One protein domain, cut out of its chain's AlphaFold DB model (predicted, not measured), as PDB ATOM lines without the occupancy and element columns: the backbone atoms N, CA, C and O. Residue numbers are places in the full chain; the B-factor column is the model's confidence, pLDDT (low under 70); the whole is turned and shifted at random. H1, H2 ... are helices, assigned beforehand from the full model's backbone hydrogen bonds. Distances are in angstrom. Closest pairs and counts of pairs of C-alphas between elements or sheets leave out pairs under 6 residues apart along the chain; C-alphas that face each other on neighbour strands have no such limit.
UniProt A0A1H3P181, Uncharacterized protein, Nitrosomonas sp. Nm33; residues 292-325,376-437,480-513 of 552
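This is residues 292 to 325, 376 to 437 and 480 to 513 of the 552 residues of an uncharacterized protein of Nitrosomonas sp. Nm33 (UniProt A0A1H3P181). Two long helices, H3 and H6, lie side by side and run the same way; the short helices H1 and H2 pack crosswise on one side of this pair, H1 on H6 and H2 on H3. On the other side H5 packs across H6, and H4 runs back near H3. The printed part has 130 residues with six named helices, H1 to H6 in chain order, and no named strand: the class is all helix. It is compact, with a radius of gyration of the C-alphas of 15.8 A and spans of 48 by 34 by 23 A.

H1, residues 293 to 302, touches residues 485 to 493 of the hub H6, residues 484 to 513, about perpendicular at 84 degrees; the closest C-alphas, of Ala 302 and Gln 489, are 5.1 A apart. H2, residues 312 to 320, touches residues 383 to 387 of H3, residues 377 to 404, at a steep tilt of 65 degrees, closest at C-alphas 318 and 383, 6.7 A. H3 and H6 touch at a shallow tilt of 27 degrees, the same way, closest at C-alphas 387 and 495, 6.2 A. H4, residues 410 to 417, is close to H3 but not clearly touching, with C-alphas 395 and 413 closest at 7.5 A. H5, residues 419 to 428, touches residues 489 to 494 of H6, about perpendicular at 73 degrees, closest at C-alphas 426 and 490, 6.2 A. H1 and H5 are apart. Every O i to N i+4 pair is within hydrogen-bond range in H1, H2, H3, H5 and H6; in H4, 2 of 4 are.

H1 begins at C-alpha 293 (230.234, 228.539, 237.838). H3 measures 40.8 A. H6 measures 43.2 A and ends at C-alpha 513 (194.541, 229.185, 257.924).

The cuts omit residues 326 to 375 and 438 to 479, with C-alpha gaps of 11.1 A and 8.9 A. No link printed whole is long. Residues 403 to 408 stand free. Low pLDDT, under 70, includes residues 405 to 413 and 432 to 437.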
ATOM      1  N   PRO A 292     227.582 230.702 241.204       95.19
ATOM      2  CA  PRO A 292     228.781 229.883 241.111       95.19
ATOM      3  C   PRO A 292     228.846 229.199 239.745       95.19
ATOM      4  O   PRO A 292     227.804 228.838 239.187       95.19
ATOM      5  N   ALA A 293     230.048 229.025 239.204       95.06
ATOM      6  CA  ALA A 293     230.234 228.539 237.838       95.06
ATOM      7  C   ALA A 293     229.526 227.200 237.576       95.06
ATOM      8  O   ALA A 293     228.835 227.045 236.573       95.06
ATOM      9  N   GLU A 294     229.622 226.270 238.522       95.88
ATOM     10  CA  GLU A 294     228.990 224.952 238.422       95.88
ATOM     11  C   GLU A 294     227.453 225.038 238.413       95.88
ATOM     12  O   GLU A 294     226.781 224.361 237.634       95.88
ATOM     13  N   LEU A 295     226.873 225.916 239.242       96.94
ATOM     14  CA  LEU A 295     225.425 226.144 239.250       96.94
ATOM     15  C   LEU A 295     224.959 226.873 237.989       96.94
ATOM     16  O   LEU A 295     223.842 226.642 237.525       96.94
ATOM     17  N   LEU A 296     225.803 227.737 237.421       96.75
ATOM     18  CA  LEU A 296     225.546 228.359 236.129       96.75
ATOM     19  C   LEU A 296     225.527 227.311 235.008       96.75
ATOM     20  O   LEU A 296     224.599 227.337 234.205       96.75
ATOM     21  N   ALA A 297     226.496 226.389 234.978       96.75
ATOM     22  CA  ALA A 297     226.554 225.283 234.020       96.75
ATOM     23  C   ALA A 297     225.305 224.392 234.115       96.75
ATOM     24  O   ALA A 297     224.609 224.189 233.119       96.75
ATOM     25  N   PHE A 298     224.937 223.968 235.331       97.12
ATOM     26  CA  PHE A 298     223.693 223.228 235.560       97.12
ATOM     27  C   PHE A 298     222.473 224.005 235.057       97.12
ATOM     28  O   PHE A 298     221.674 223.477 234.285       97.12
ATOM     29  N   LYS A 299     222.331 225.278 235.452       97.31
ATOM     30  CA  LYS A 299     221.187 226.108 235.054       97.31
ATOM     31  C   LYS A 299     221.129 226.303 233.537       97.31
ATOM     32  O   LYS A 299     220.038 226.277 232.976       97.31
ATOM     33  N   PHE A 300     222.273 226.474 232.879       97.06
ATOM     34  CA  PHE A 300     222.379 226.612 231.428       97.06
ATOM     35  C   PHE A 300     221.822 225.385 230.697       97.06
ATOM     36  O   PHE A 300     220.966 225.533 229.826       97.06
ATOM     37  N   VAL A 301     222.231 224.184 231.108       95.56
ATOM     38  CA  VAL A 301     221.725 222.921 230.551       95.56
ATOM     39  C   VAL A 301     220.244 222.720 230.880       95.56
ATOM     40  O   VAL A 301     219.440 222.376 230.013       95.56
ATOM     41  N   ALA A 302     219.856 223.008 232.121       95.81
ATOM     42  CA  ALA A 302     218.489 222.874 232.607       95.81
ATOM     43  C   ALA A 302     217.486 223.801 231.896       95.81
ATOM     44  O   ALA A 302     216.304 223.471 231.777       95.81
ATOM     45  N   ASN A 303     217.932 224.959 231.401       96.00
ATOM     46  CA  ASN A 303     217.090 225.897 230.657       96.00
ATOM     47  C   ASN A 303     216.534 225.311 229.352       96.00
ATOM     48  O   ASN A 303     215.528 225.817 228.861       96.00
ATOM     49  N   ALA A 304     217.150 224.258 228.801       94.38
ATOM     50  CA  ALA A 304     216.650 223.585 227.604       94.38
ATOM     51  C   ALA A 304     215.333 222.829 227.843       94.38
ATOM     52  O   ALA A 304     214.592 222.595 226.896       94.38
ATOM     53  N   VAL A 305     215.045 222.465 229.096       93.75
ATOM     54  CA  VAL A 305     213.955 221.539 229.455       93.75
ATOM     55  C   VAL A 305     213.031 222.089 230.545       93.75
ATOM     56  O   VAL A 305     212.101 221.411 230.971       93.75
ATOM     57  N   THR A 306     213.268 223.323 231.004       93.69
ATOM     58  CA  THR A 306     212.477 223.983 232.056       93.69
ATOM     59  C   THR A 306     212.014 225.370 231.639       93.69
ATOM     60  O   THR A 306     212.644 226.054 230.828       93.69
ATOM     61  N   LYS A 307     210.905 225.820 232.227       93.62
ATOM     62  CA  LYS A 307     210.383 227.175 232.036       93.62
ATOM     63  C   LYS A 307     211.070 228.165 232.967       93.62
ATOM     64  O   LYS A 307     211.828 227.830 233.883       93.62
ATOM     65  N   MET A 308     210.824 229.443 232.702       90.56
ATOM     66  CA  MET A 308     211.379 230.531 233.493       90.56
ATOM     67  C   MET A 308     210.921 230.402 234.951       90.56
ATOM     68  O   MET A 308     209.757 230.120 235.221       90.56
ATOM     69  N   ARG A 309     211.838 230.639 235.894       91.00
ATOM     70  CA  ARG A 309     211.612 230.615 237.354       91.00
ATOM     71  C   ARG A 309     211.289 229.255 237.992       91.00
ATOM     72  O   ARG A 309     211.338 229.183 239.218       91.00
ATOM     73  N   GLU A 310     211.045 228.183 237.231       93.81
ATOM     74  CA  GLU A 310     210.726 226.852 237.792       93.81
ATOM     75  C   GLU A 310     211.820 226.322 238.731       93.81
ATOM     76  O   GLU A 310     211.528 225.687 239.740       93.81
ATOM     77  N   LEU A 311     213.081 226.661 238.447       95.50
ATOM     78  CA  LEU A 311     214.242 226.207 239.215       95.50
ATOM     79  C   LEU A 311     214.736 227.203 240.270       95.50
ATOM     80  O   LEU A 311     215.738 226.933 240.928       95.50
ATOM     81  N   ASN A 312     214.076 228.353 240.457       94.06
ATOM     82  CA  ASN A 312     214.575 229.390 241.371       94.06
ATOM     83  C   ASN A 312     214.711 228.880 242.812       94.06
ATOM     84  O   ASN A 312     215.665 229.238 243.497       94.06
ATOM     85  N   TRP A 313     213.782 228.026 243.256       95.69
ATOM     86  CA  TRP A 313     213.826 227.430 244.590       95.69
ATOM     87  C   TRP A 313     215.060 226.534 244.766       95.69
ATOM     88  O   TRP A 313     215.738 226.629 245.784       95.69
ATOM     89  N   LEU A 314     215.368 225.707 243.760       96.44
ATOM     90  CA  LEU A 314     216.467 224.747 243.804       96.44
ATOM     91  C   LEU A 314     217.807 225.471 243.770       96.44
ATOM     92  O   LEU A 314     218.690 225.169 244.562       96.44
ATOM     93  N   ILE A 315     217.946 226.453 242.877       96.19
ATOM     94  CA  ILE A 315     219.169 227.250 242.773       96.19
ATOM     95  C   ILE A 315     219.418 228.026 244.069       96.19
ATOM     96  O   ILE A 315     220.554 228.068 244.533       96.19
ATOM     97  N   LYS A 316     218.373 228.599 244.684       94.75
ATOM     98  CA  LYS A 316     218.503 229.267 245.984       94.75
ATOM     99  C   LYS A 316     218.974 228.290 247.065       94.75
ATOM    100  O   LYS A 316     219.962 228.569 247.730       94.75
ATOM    101  N   GLU A 317     218.306 227.146 247.199       96.19
ATOM    102  CA  GLU A 317     218.659 226.115 248.184       96.19
ATOM    103  C   GLU A 317     220.095 225.603 247.981       96.19
ATOM    104  O   GLU A 317     220.843 225.420 248.937       96.19
ATOM    105  N   ALA A 318     220.513 225.417 246.727       96.50
ATOM    106  CA  ALA A 318     221.868 225.007 246.386       96.50
ATOM    107  C   ALA A 318     222.911 226.048 246.826       96.50
ATOM    108  O   ALA A 318     223.931 225.675 247.402       96.50
ATOM    109  N   ILE A 319     222.641 227.343 246.620       94.88
ATOM    110  CA  ILE A 319     223.506 228.433 247.098       94.88
ATOM    111  C   ILE A 319     223.565 228.453 248.629       94.88
ATOM    112  O   ILE A 319     224.657 228.548 249.185       94.88
ATOM    113  N   ASP A 320     222.419 228.332 249.307       94.81
ATOM    114  CA  ASP A 320     222.344 228.343 250.774       94.81
ATOM    115  C   ASP A 320     223.146 227.176 251.392       94.81
ATOM    116  O   ASP A 320     223.728 227.317 252.466       94.81
ATOM    117  N   ARG A 321     223.242 226.038 250.685       96.38
ATOM    118  CA  ARG A 321     224.058 224.867 251.064       96.38
ATOM    119  C   ARG A 321     225.513 224.923 250.577       96.38
ATOM    120  O   ARG A 321     226.222 223.918 250.672       96.38
ATOM    121  N   GLY A 322     225.956 226.044 250.008       95.69
ATOM    122  CA  GLY A 322     227.313 226.196 249.479       95.69
ATOM    123  C   GLY A 322     227.639 225.208 248.353       95.69
ATOM    124  O   GLY A 322     228.733 224.643 248.313       95.69
ATOM    125  N   ILE A 323     226.673 224.904 247.480       95.56
ATOM    126  CA  ILE A 323     226.918 224.130 246.258       95.56
ATOM    127  C   ILE A 323     227.463 225.061 245.180       95.56
ATOM    128  O   ILE A 323     226.925 226.143 244.938       95.56
ATOM    129  N   GLY A 324     228.495 224.589 244.487       92.88
ATOM    130  CA  GLY A 324     229.174 225.349 243.457       92.88
ATOM    131  C   GLY A 324     230.343 226.153 244.001       92.88
ATOM    132  O   GLY A 324     230.335 226.636 245.132       92.88
ATOM    133  N   ASN A 325     231.348 226.332 243.156       91.62
ATOM    134  CA  ASN A 325     232.478 227.204 243.424       91.62
ATOM    135  C   ASN A 325     232.788 228.070 242.193       91.62
ATOM    136  O   ASN A 325     232.222 227.900 241.105       91.62
ATOM    137  N   GLN A 376     229.428 219.317 236.239       92.81
ATOM    138  CA  GLN A 376     230.235 218.402 237.037       92.81
ATOM    139  C   GLN A 376     229.334 217.382 237.743       92.81
ATOM    140  O   GLN A 376     228.296 217.735 238.314       92.81
ATOM    141  N   MET A 377     229.748 216.111 237.730       92.19
ATOM    142  CA  MET A 377     228.979 215.022 238.342       92.19
ATOM    143  C   MET A 377     228.757 215.252 239.840       92.19
ATOM    144  O   MET A 377     227.659 215.031 240.340       92.19
ATOM    145  N   GLU A 378     229.773 215.751 240.549       93.38
ATOM    146  CA  GLU A 378     229.677 216.053 241.979       93.38
ATOM    147  C   GLU A 378     228.586 217.095 242.268       93.38
ATOM    148  O   GLU A 378     227.711 216.874 243.112       93.38
ATOM    149  N   THR A 379     228.583 218.211 241.531       94.19
ATOM    150  CA  THR A 379     227.548 219.244 241.638       94.19
ATOM    151  C   THR A 379     226.170 218.644 241.372       94.19
ATOM    152  O   THR A 379     225.232 218.888 242.133       94.19
ATOM    153  N   LEU A 380     226.047 217.817 240.331       94.69
ATOM    154  CA  LEU A 380     224.792 217.172 239.967       94.69
ATOM    155  C   LEU A 380     224.287 216.221 241.060       94.69
ATOM    156  O   LEU A 380     223.108 216.278 241.408       94.69
ATOM    157  N   SER A 381     225.157 215.399 241.649       92.44
ATOM    158  CA  SER A 381     224.803 214.515 242.767       92.44
ATOM    159  C   SER A 381     224.319 215.307 243.984       92.44
ATOM    160  O   SER A 381     223.321 214.938 244.604       92.44
ATOM    161  N   ARG A 382     224.966 216.435 244.306       96.56
ATOM    162  CA  ARG A 382     224.545 217.310 245.415       96.56
ATOM    163  C   ARG A 382     223.192 217.975 245.140       96.56
ATOM    164  O   ARG A 382     222.357 218.055 246.040       96.56
ATOM    165  N   ILE A 383     222.944 218.410 243.905       96.12
ATOM    166  CA  ILE A 383     221.641 218.945 243.479       96.12
ATOM    167  C   ILE A 383     220.559 217.861 243.570       96.12
ATOM    168  O   ILE A 383     219.482 218.107 244.114       96.12
ATOM    169  N   LEU A 384     220.846 216.646 243.101       93.38
ATOM    170  CA  LEU A 384     219.926 215.513 243.198       93.38
ATOM    171  C   LEU A 384     219.597 215.173 244.661       93.38
ATOM    172  O   LEU A 384     218.438 214.907 244.979       93.38
ATOM    173  N   ALA A 385     220.570 215.261 245.571       93.56
ATOM    174  CA  ALA A 385     220.342 215.070 247.003       93.56
ATOM    175  C   ALA A 385     219.389 216.124 247.604       93.56
ATOM    176  O   ALA A 385     218.566 215.790 248.464       93.56
ATOM    177  N   ILE A 386     219.437 217.382 247.134       94.62
ATOM    178  CA  ILE A 386     218.441 218.404 247.504       94.62
ATOM    179  C   ILE A 386     217.046 217.966 247.053       94.62
ATOM    180  O   ILE A 386     216.113 217.997 247.855       94.62
ATOM    181  N   CYS A 387     216.907 217.532 245.797       91.62
ATOM    182  CA  CYS A 387     215.631 217.053 245.267       91.62
ATOM    183  C   CYS A 387     215.085 215.879 246.092       91.62
ATOM    184  O   CYS A 387     213.928 215.921 246.501       91.62
ATOM    185  N   GLY A 388     215.917 214.882 246.409       88.38
ATOM    186  CA  GLY A 388     215.517 213.741 247.241       88.38
ATOM    187  C   GLY A 388     215.048 214.156 248.639       88.38
ATOM    188  O   GLY A 388     213.984 213.732 249.087       88.38
ATOM    189  N   THR A 389     215.782 215.062 249.295       92.25
ATOM    190  CA  THR A 389     215.393 215.610 250.610       92.25
ATOM    191  C   THR A 389     214.028 216.301 250.546       92.25
ATOM    192  O   THR A 389     213.187 216.135 251.430       92.25
ATOM    193  N   GLU A 390     213.791 217.084 249.492       92.44
ATOM    194  CA  GLU A 390     212.550 217.836 249.332       92.44
ATOM    195  C   GLU A 390     211.351 216.931 249.009       92.44
ATOM    196  O   GLU A 390     210.249 217.184 249.499       92.44
ATOM    197  N   VAL A 391     211.557 215.846 248.256       87.38
ATOM    198  CA  VAL A 391     210.534 214.814 248.016       87.38
ATOM    199  C   VAL A 391     210.088 214.176 249.332       87.38
ATOM    200  O   VAL A 391     208.886 214.116 249.593       87.38
ATOM    201  N   GLU A 392     211.017 213.775 250.203       88.56
ATOM    202  CA  GLU A 392     210.677 213.184 251.509       88.56
ATOM    203  C   GLU A 392     209.965 214.180 252.439       88.56
ATOM    204  O   GLU A 392     208.997 213.841 253.138       88.56
ATOM    205  N   ARG A 393     210.374 215.454 252.399       91.31
ATOM    206  CA  ARG A 393     209.682 216.527 253.123       91.31
ATOM    207  C   ARG A 393     208.236 216.673 252.647       91.31
ATOM    208  O   ARG A 393     207.323 216.744 253.471       91.31
ATOM    209  N   LEU A 394     208.014 216.712 251.332       86.31
ATOM    210  CA  LEU A 394     206.678 216.825 250.743       86.31
ATOM    211  C   LEU A 394     205.822 215.594 251.042       86.31
ATOM    212  O   LEU A 394     204.670 215.768 251.435       86.31
ATOM    213  N   ARG A 395     206.384 214.380 250.965       85.69
ATOM    214  CA  ARG A 395     205.705 213.137 251.368       85.69
ATOM    215  C   ARG A 395     205.154 213.245 252.787       85.69
ATOM    216  O   ARG A 395     203.985 212.957 253.025       85.69
ATOM    217  N   THR A 396     205.968 213.741 253.719       88.12
ATOM    218  CA  THR A 396     205.562 213.935 255.120       88.12
ATOM    219  C   THR A 396     204.440 214.970 255.261       88.12
ATOM    220  O   THR A 396     203.501 214.766 256.033       88.12
ATOM    221  N   VAL A 397     204.512 216.084 254.524       85.50
ATOM    222  CA  VAL A 397     203.469 217.126 254.531       85.50
ATOM    223  C   VAL A 397     202.148 216.582 253.986       85.50
ATOM    224  O   VAL A 397     201.109 216.789 254.613       85.50
ATOM    225  N   PHE A 398     202.178 215.856 252.867       81.50
ATOM    226  CA  PHE A 398     200.979 215.268 252.272       81.50
ATOM    227  C   PHE A 398     200.384 214.163 253.147       81.50
ATOM    228  O   PHE A 398     199.188 214.211 253.406       81.50
ATOM    229  N   ALA A 399     201.194 213.268 253.721       84.00
ATOM    230  CA  ALA A 399     200.707 212.238 254.643       84.00
ATOM    231  C   ALA A 399     200.021 212.834 255.890       84.00
ATOM    232  O   ALA A 399     199.041 212.291 256.397       84.00
ATOM    233  N   ARG A 400     200.504 213.980 256.397       83.19
ATOM    234  CA  ARG A 400     199.830 214.714 257.486       83.19
ATOM    235  C   ARG A 400     198.525 215.352 257.023       83.19
ATOM    236  O   ARG A 400     197.539 215.289 257.749       83.19
ATOM    237  N   ALA A 401     198.515 215.951 255.834       79.25
ATOM    238  CA  ALA A 401     197.311 216.532 255.258       79.25
ATOM    239  C   ALA A 401     196.236 215.467 254.988       79.25
ATOM    240  O   ALA A 401     195.072 215.728 255.244       79.25
ATOM    241  N   GLU A 402     196.613 214.264 254.553       76.06
ATOM    242  CA  GLU A 402     195.704 213.125 254.354       76.06
ATOM    243  C   GLU A 402     195.104 212.611 255.659       76.06
ATOM    244  O   GLU A 402     193.917 212.310 255.715       76.06
ATOM    245  N   LYS A 403     195.891 212.563 256.740       80.56
ATOM    246  CA  LYS A 403     195.345 212.241 258.069       80.56
ATOM    247  C   LYS A 403     194.290 213.253 258.530       80.56
ATOM    248  O   LYS A 403     193.437 212.897 259.332       80.56
ATOM    249  N   LEU A 404     194.357 214.494 258.040       71.56
ATOM    250  CA  LEU A 404     193.415 215.569 258.367       71.56
ATOM    251  C   LEU A 404     192.252 215.678 257.366       71.56
ATOM    252  O   LEU A 404     191.163 216.101 257.742       71.56
ATOM    253  N   ALA A 405     192.468 215.311 256.103       66.19
ATOM    254  CA  ALA A 405     191.491 215.372 255.026       66.19
ATOM    255  C   ALA A 405     191.108 213.946 254.618       66.19
ATOM    256  O   ALA A 405     191.839 213.289 253.879       66.19
ATOM    257  N   ALA A 406     189.963 213.466 255.108       57.84
ATOM    258  CA  ALA A 406     189.447 212.139 254.798       57.84
ATOM    259  C   ALA A 406     189.374 211.899 253.269       57.84
ATOM    260  O   ALA A 406     188.477 212.393 252.594       57.84
ATOM    261  N   ALA A 407     190.337 211.122 252.759       55.53
ATOM    262  CA  ALA A 407     190.367 210.422 251.472       55.53
ATOM    263  C   ALA A 407     190.208 211.257 250.179       55.53
ATOM    264  O   ALA A 407     189.095 211.434 249.693       55.53
ATOM    265  N   SER A 408     191.323 211.669 249.542       56.03
ATOM    266  CA  SER A 408     191.420 211.768 248.051       56.03
ATOM    267  C   SER A 408     192.799 212.146 247.454       56.03
ATOM    268  O   SER A 408     192.927 212.183 246.234       56.03
ATOM    269  N   ALA A 409     193.855 212.396 248.239       56.31
ATOM    270  CA  ALA A 409     195.153 212.864 247.713       56.31
ATOM    271  C   ALA A 409     196.244 211.835 247.268       56.31
ATOM    272  O   ALA A 409     197.173 212.297 246.595       56.31
ATOM    273  N   PRO A 410     196.183 210.502 247.518       55.50
ATOM    274  CA  PRO A 410     197.348 209.621 247.297       55.50
ATOM    275  C   PRO A 410     197.827 209.530 245.840       55.50
ATOM    276  O   PRO A 410     199.023 209.443 245.561       55.50
ATOM    277  N   ALA A 411     196.897 209.595 244.882       64.00
ATOM    278  CA  ALA A 411     197.182 209.275 243.484       64.00
ATOM    279  C   ALA A 411     198.117 210.273 242.777       64.00
ATOM    280  O   ALA A 411     198.651 209.950 241.719       64.00
ATOM    281  N   GLU A 412     198.295 211.488 243.302       65.31
ATOM    282  CA  GLU A 412     199.087 212.525 242.630       65.31
ATOM    283  C   GLU A 412     200.564 212.514 243.052       65.31
ATOM    284  O   GLU A 412     201.436 212.694 242.204       65.31
ATOM    285  N   PHE A 413     200.867 212.241 244.328       67.19
ATOM    286  CA  PHE A 413     202.255 212.149 244.802       67.19
ATOM    287  C   PHE A 413     202.951 210.900 244.251       67.19
ATOM    288  O   PHE A 413     204.069 210.986 243.738       67.19
ATOM    289  N   ASP A 414     202.258 209.757 244.264       71.81
ATOM    290  CA  ASP A 414     202.802 208.501 243.742       71.81
ATOM    291  C   ASP A 414     203.107 208.579 242.240       71.81
ATOM    292  O   ASP A 414     204.076 207.977 241.779       71.81
ATOM    293  N   ARG A 415     202.368 209.398 241.474       68.75
ATOM    294  CA  ARG A 415     202.658 209.644 240.049       68.75
ATOM    295  C   ARG A 415     204.013 210.307 239.812       68.75
ATOM    296  O   ARG A 415     204.632 210.021 238.797       68.75
ATOM    297  N   ILE A 416     204.488 211.168 240.710       63.56
ATOM    298  CA  ILE A 416     205.761 211.892 240.526       63.56
ATOM    299  C   ILE A 416     206.958 211.006 240.886       63.56
ATOM    300  O   ILE A 416     208.029 211.138 240.296       63.56
ATOM    301  N   VAL A 417     206.766 210.065 241.814       66.12
ATOM    302  CA  VAL A 417     207.783 209.068 242.185       66.12
ATOM    303  C   VAL A 417     207.864 207.937 241.148       66.12
ATOM    304  O   VAL A 417     208.869 207.229 241.075       66.12
ATOM    305  N   GLN A 418     206.846 207.780 240.297       76.75
ATOM    306  CA  GLN A 418     206.892 206.828 239.194       76.75
ATOM    307  C   GLN A 418     207.891 207.279 238.125       76.75
ATOM    308  O   GLN A 418     207.662 208.226 237.370       76.75
ATOM    309  N   LEU A 419     208.986 206.521 238.019       68.00
ATOM    310  CA  LEU A 419     210.030 206.696 237.011       68.00
ATOM    311  C   LEU A 419     209.452 206.836 235.593       68.00
ATOM    312  O   LEU A 419     209.907 207.679 234.828       68.00
ATOM    313  N   GLU A 420     208.416 206.063 235.256       72.31
ATOM    314  CA  GLU A 420     207.761 206.119 233.945       72.31
ATOM    315  C   GLU A 420     207.160 207.499 233.640       72.31
ATOM    316  O   GLU A 420     207.315 208.016 232.533       72.31
ATOM    317  N   TRP A 421     206.503 208.129 234.615       79.00
ATOM    318  CA  TRP A 421     205.942 209.464 234.436       79.00
ATOM    319  C   TRP A 421     207.046 210.497 234.212       79.00
ATOM    320  O   TRP A 421     206.948 211.327 233.306       79.00
ATOM    321  N   LEU A 422     208.128 210.400 234.987       73.06
ATOM    322  CA  LEU A 422     209.263 211.310 234.888       73.06
ATOM    323  C   LEU A 422     209.984 211.158 233.544       73.06
ATOM    324  O   LEU A 422     210.327 212.158 232.916       73.06
ATOM    325  N   LEU A 423     210.114 209.924 233.051       73.38
ATOM    326  CA  LEU A 423     210.615 209.621 231.710       73.38
ATOM    327  C   LEU A 423     209.697 210.184 230.619       73.38
ATOM    328  O   LEU A 423     210.182 210.832 229.698       73.38
ATOM    329  N   ARG A 424     208.369 210.015 230.723       80.19
ATOM    330  CA  ARG A 424     207.411 210.619 229.775       80.19
ATOM    331  C   ARG A 424     207.519 212.139 229.759       80.19
ATOM    332  O   ARG A 424     207.480 212.748 228.691       80.19
ATOM    333  N   ARG A 425     207.680 212.756 230.930       79.00
ATOM    334  CA  ARG A 425     207.837 214.204 231.067       79.00
ATOM    335  C   ARG A 425     209.153 214.689 230.474       79.00
ATOM    336  O   ARG A 425     209.151 215.675 229.746       79.00
ATOM    337  N   ALA A 426     210.239 213.973 230.739       77.81
ATOM    338  CA  ALA A 426     211.549 214.225 230.164       77.81
ATOM    339  C   ALA A 426     211.512 214.138 228.631       77.81
ATOM    340  O   ALA A 426     211.918 215.082 227.956       77.81
ATOM    341  N   MET A 427     210.925 213.073 228.078       78.81
ATOM    342  CA  MET A 427     210.724 212.928 226.633       78.81
ATOM    343  C   MET A 427     209.887 214.079 226.058       78.81
ATOM    344  O   MET A 427     210.260 214.667 225.047       78.81
ATOM    345  N   ALA A 428     208.794 214.464 226.728       81.12
ATOM    346  CA  ALA A 428     207.964 215.597 226.314       81.12
ATOM    347  C   ALA A 428     208.696 216.949 226.398       81.12
ATOM    348  O   ALA A 428     208.396 217.858 225.627       81.12
ATOM    349  N   ALA A 429     209.656 217.089 227.316       76.75
ATOM    350  CA  ALA A 429     210.523 218.257 227.441       76.75
ATOM    351  C   ALA A 429     211.715 218.232 226.463       76.75
ATOM    352  O   ALA A 429     212.524 219.154 226.472       76.75
ATOM    353  N   GLY A 430     211.831 217.196 225.623       78.25
ATOM    354  CA  GLY A 430     212.918 217.055 224.657       78.25
ATOM    355  C   GLY A 430     214.249 216.622 225.275       78.25
ATOM    356  O   GLY A 430     215.287 216.790 224.634       78.25
ATOM    357  N   VAL A 431     214.235 216.065 226.494       76.69
ATOM    358  CA  VAL A 431     215.403 215.409 227.094       76.69
ATOM    359  C   VAL A 431     215.770 214.228 226.194       76.69
ATOM    360  O   VAL A 431     215.107 213.195 226.215       76.69
ATOM    361  N   ALA A 432     216.801 214.422 225.372       59.38
ATOM    362  CA  ALA A 432     217.322 213.473 224.391       59.38
ATOM    363  C   ALA A 432     216.308 212.973 223.332       59.38
ATOM    364  O   ALA A 432     215.720 211.903 223.438       59.38
ATOM    365  N   GLY A 433     216.236 213.683 222.199       51.88
ATOM    366  CA  GLY A 433     215.875 213.074 220.907       51.88
ATOM    367  C   GLY A 433     216.993 212.193 220.311       51.88
ATOM    368  O   GLY A 433     216.820 211.599 219.249       51.88
ATOM    369  N   GLY A 434     218.155 212.113 220.971       54.72
ATOM    370  CA  GLY A 434     219.227 211.187 220.619       54.72
ATOM    371  C   GLY A 434     218.869 209.782 221.089       54.72
ATOM    372  O   GLY A 434     218.599 209.580 222.269       54.72
ATOM    373  N   ARG A 435     218.844 208.811 220.169       53.78
ATOM    374  CA  ARG A 435     218.622 207.396 220.501       53.78
ATOM    375  C   ARG A 435     219.610 206.989 221.595       53.78
ATOM    376  O   ARG A 435     220.815 207.102 221.386       53.78
ATOM    377  N   TYR A 436     219.107 206.523 222.735       55.34
ATOM    378  CA  TYR A 436     219.941 205.901 223.758       55.34
ATOM    379  C   TYR A 436     220.656 204.705 223.120       55.34
ATOM    380  O   TYR A 436     220.001 203.750 222.697       55.34
ATOM    381  N   ARG A 437     221.982 204.780 222.973       60.44
ATOM    382  CA  ARG A 437     222.785 203.681 222.429       60.44
ATOM    383  C   ARG A 437     223.213 202.788 223.595       60.44
ATOM    384  O   ARG A 437     223.713 203.268 224.612       60.44
ATOM    385  N   ALA A 480     229.589 205.415 226.480       49.97
ATOM    386  CA  ALA A 480     229.742 204.918 227.835       49.97
ATOM    387  C   ALA A 480     229.020 205.894 228.782       49.97
ATOM    388  O   ALA A 480     229.457 207.029 228.944       49.97
ATOM    389  N   GLY A 481     227.918 205.449 229.390       61.53
ATOM    390  CA  GLY A 481     227.185 206.195 230.419       61.53
ATOM    391  C   GLY A 481     226.106 207.147 229.894       61.53
ATOM    392  O   GLY A 481     226.146 207.609 228.754       61.53
ATOM    393  N   LEU A 482     225.116 207.427 230.749       68.50
ATOM    394  CA  LEU A 482     224.193 208.539 230.529       68.50
ATOM    395  C   LEU A 482     225.033 209.823 230.483       68.50
ATOM    396  O   LEU A 482     225.806 210.082 231.405       68.50
ATOM    397  N   ASP A 483     224.893 210.607 229.417       85.50
ATOM    398  CA  ASP A 483     225.563 211.900 229.303       85.50
ATOM    399  C   ASP A 483     225.203 212.791 230.509       85.50
ATOM    400  O   ASP A 483     224.045 212.863 230.933       85.50
ATOM    401  N   VAL A 484     226.203 213.455 231.095       87.12
ATOM    402  CA  VAL A 484     226.010 214.249 232.319       87.12
ATOM    403  C   VAL A 484     225.047 215.414 232.107       87.12
ATOM    404  O   VAL A 484     224.299 215.760 233.022       87.12
ATOM    405  N   ASN A 485     224.977 215.966 230.893       88.81
ATOM    406  CA  ASN A 485     224.017 217.012 230.573       88.81
ATOM    407  C   ASN A 485     222.602 216.436 230.446       88.81
ATOM    408  O   ASN A 485     221.657 217.057 230.930       88.81
ATOM    409  N   VAL A 486     222.437 215.229 229.894       88.25
ATOM    410  CA  VAL A 486     221.146 214.511 229.913       88.25
ATOM    411  C   VAL A 486     220.695 214.244 231.351       88.25
ATOM    412  O   VAL A 486     219.542 214.511 231.691       88.25
ATOM    413  N   MET A 487     221.591 213.798 232.238       89.38
ATOM    414  CA  MET A 487     221.252 213.638 233.659       89.38
ATOM    415  C   MET A 487     220.883 214.973 234.313       89.38
ATOM    416  O   MET A 487     219.895 215.042 235.042       89.38
ATOM    417  N   ALA A 488     221.611 216.051 234.019       92.56
ATOM    418  CA  ALA A 488     221.282 217.388 234.505       92.56
ATOM    419  C   ALA A 488     219.893 217.852 234.045       92.56
ATOM    420  O   ALA A 488     219.138 218.418 234.836       92.56
ATOM    421  N   GLN A 489     219.521 217.559 232.799       92.75
ATOM    422  CA  GLN A 489     218.184 217.826 232.276       92.75
ATOM    423  C   GLN A 489     217.105 217.005 232.999       92.75
ATOM    424  O   GLN A 489     216.081 217.566 233.390       92.75
ATOM    425  N   LEU A 490     217.331 215.710 233.249       89.88
ATOM    426  CA  LEU A 490     216.404 214.876 234.027       89.88
ATOM    427  C   LEU A 490     216.208 215.416 235.450       89.88
ATOM    428  O   LEU A 490     215.075 215.548 235.917       89.88
ATOM    429  N   VAL A 491     217.300 215.791 236.122       92.50
ATOM    430  CA  VAL A 491     217.258 216.403 237.459       92.50
ATOM    431  C   VAL A 491     216.511 217.737 237.433       92.50
ATOM    432  O   VAL A 491     215.748 218.027 238.353       92.50
ATOM    433  N   ALA A 492     216.673 218.533 236.376       94.50
ATOM    434  CA  ALA A 492     215.946 219.784 236.205       94.50
ATOM    435  C   ALA A 492     214.433 219.572 236.042       94.50
ATOM    436  O   ALA A 492     213.655 220.289 236.673       94.50
ATOM    437  N   VAL A 493     214.008 218.578 235.257       92.31
ATOM    438  CA  VAL A 493     212.586 218.224 235.110       92.31
ATOM    439  C   VAL A 493     212.004 217.777 236.452       92.31
ATOM    440  O   VAL A 493     210.982 218.311 236.877       92.31
ATOM    441  N   LEU A 494     212.689 216.881 237.175       91.00
ATOM    442  CA  LEU A 494     212.287 216.476 238.527       91.00
ATOM    443  C   LEU A 494     212.150 217.692 239.462       91.00
ATOM    444  O   LEU A 494     211.153 217.834 240.170       91.00
ATOM    445  N   ALA A 495     213.129 218.596 239.450       93.88
ATOM    446  CA  ALA A 495     213.131 219.778 240.304       93.88
ATOM    447  C   ALA A 495     212.003 220.772 239.980       93.88
ATOM    448  O   ALA A 495     211.450 221.399 240.890       93.88
ATOM    449  N   ALA A 496     211.645 220.929 238.705       93.56
ATOM    450  CA  ALA A 496     210.523 221.769 238.299       93.56
ATOM    451  C   ALA A 496     209.198 221.242 238.877       93.56
ATOM    452  O   ALA A 496     208.415 222.011 239.442       93.56
ATOM    453  N   GLU A 497     208.993 219.926 238.822       90.75
ATOM    454  CA  GLU A 497     207.786 219.259 239.325       90.75
ATOM    455  C   GLU A 497     207.707 219.308 240.862       90.75
ATOM    456  O   GLU A 497     206.669 219.660 241.428       90.75
ATOM    457  N   ILE A 498     208.833 219.105 241.558       90.25
ATOM    458  CA  ILE A 498     208.936 219.357 243.008       90.25
ATOM    459  C   ILE A 498     208.564 220.814 243.334       90.25
ATOM    460  O   ILE A 498     207.828 221.080 244.288       90.25
ATOM    461  N   GLY A 499     209.039 221.778 242.540       93.31
ATOM    462  CA  GLY A 499     208.736 223.199 242.720       93.31
ATOM    463  C   GLY A 499     207.246 223.535 242.588       93.31
ATOM    464  O   GLY A 499     206.727 224.363 243.342       93.31
ATOM    465  N   GLU A 500     206.539 222.890 241.661       91.75
ATOM    466  CA  GLU A 500     205.081 222.998 241.523       91.75
ATOM    467  C   GLU A 500     204.362 222.412 242.748       91.75
ATOM    468  O   GLU A 500     203.508 223.083 243.334       91.75
ATOM    469  N   LEU A 501     204.764 221.223 243.211       89.06
ATOM    470  CA  LEU A 501     204.211 220.619 244.428       89.06
ATOM    471  C   LEU A 501     204.399 221.512 245.659       89.06
ATOM    472  O   LEU A 501     203.462 221.680 246.442       89.06
ATOM    473  N   ARG A 502     205.576 222.135 245.817       91.06
ATOM    474  CA  ARG A 502     205.839 223.104 246.897       91.06
ATOM    475  C   ARG A 502     204.841 224.254 246.877       91.06
ATOM    476  O   ARG A 502     204.308 224.610 247.928       91.06
ATOM    477  N   ARG A 503     204.581 224.832 245.697       91.25
ATOM    478  CA  ARG A 503     203.628 225.941 245.541       91.25
ATOM    479  C   ARG A 503     202.215 225.520 245.939       91.25
ATOM    480  O   ARG A 503     201.579 226.230 246.714       91.25
ATOM    481  N   ARG A 504     201.762 224.347 245.494       86.81
ATOM    482  CA  ARG A 504     200.433 223.813 245.840       86.81
ATOM    483  C   ARG A 504     200.293 223.493 247.326       86.81
ATOM    484  O   ARG A 504     199.279 223.834 247.931       86.81
ATOM    485  N   ALA A 505     201.311 222.879 247.928       85.00
ATOM    486  CA  ALA A 505     201.326 222.605 249.363       85.00
ATOM    487  C   ALA A 505     201.233 223.908 250.176       85.00
ATOM    488  O   ALA A 505     200.413 224.003 251.087       85.00
ATOM    489  N   GLY A 506     201.999 224.938 249.791       88.38
ATOM    490  CA  GLY A 506     201.936 226.262 250.418       88.38
ATOM    491  C   GLY A 506     200.565 226.936 250.285       88.38
ATOM    492  O   GLY A 506     200.061 227.485 251.264       88.38
ATOM    493  N   GLN A 507     199.929 226.841 249.112       87.00
ATOM    494  CA  GLN A 507     198.572 227.353 248.886       87.00
ATOM    495  C   GLN A 507     197.540 226.660 249.787       87.00
ATOM    496  O   GLN A 507     196.761 227.346 250.438       87.00
ATOM    497  N   ARG A 508     197.577 225.323 249.905       81.44
ATOM    498  CA  ARG A 508     196.658 224.572 250.784       81.44
ATOM    499  C   ARG A 508     196.790 224.984 252.250       81.44
ATOM    500  O   ARG A 508     195.778 225.183 252.919       81.44
ATOM    501  N   THR A 509     198.020 225.147 252.745       80.12
ATOM    502  CA  THR A 509     198.255 225.591 254.128       80.12
ATOM    503  C   THR A 509     197.759 227.019 254.363       80.12
ATOM    504  O   THR A 509     197.217 227.303 255.430       80.12
ATOM    505  N   ALA A 510     197.904 227.913 253.380       80.62
ATOM    506  CA  ALA A 510     197.364 229.268 253.469       80.62
ATOM    507  C   ALA A 510     195.825 229.263 253.505       80.62
ATOM    508  O   ALA A 510     195.251 229.892 254.388       80.62
ATOM    509  N   THR A 511     195.168 228.490 252.627       80.69
ATOM    510  CA  THR A 511     193.699 228.383 252.578       80.69
ATOM    511  C   THR A 511     193.110 227.825 253.876       80.69
ATOM    512  O   THR A 511     192.126 228.365 254.371       80.69
ATOM    513  N   GLN A 512     193.731 226.801 254.475       76.12
ATOM    514  CA  GLN A 512     193.280 226.243 255.759       76.12
ATOM    515  C   GLN A 512     193.392 227.240 256.920       76.12
ATOM    516  O   GLN A 512     192.565 227.209 257.824       76.12
ATOM    517  N   ARG A 513     194.393 228.131 256.904       77.81
ATOM    518  CA  ARG A 513     194.541 229.185 257.924       77.81
ATOM    519  C   ARG A 513     193.587 230.359 257.718       77.81
ATOM    520  O   ARG A 513     193.286 231.050 258.681       77.81
TER     521      ARG A 513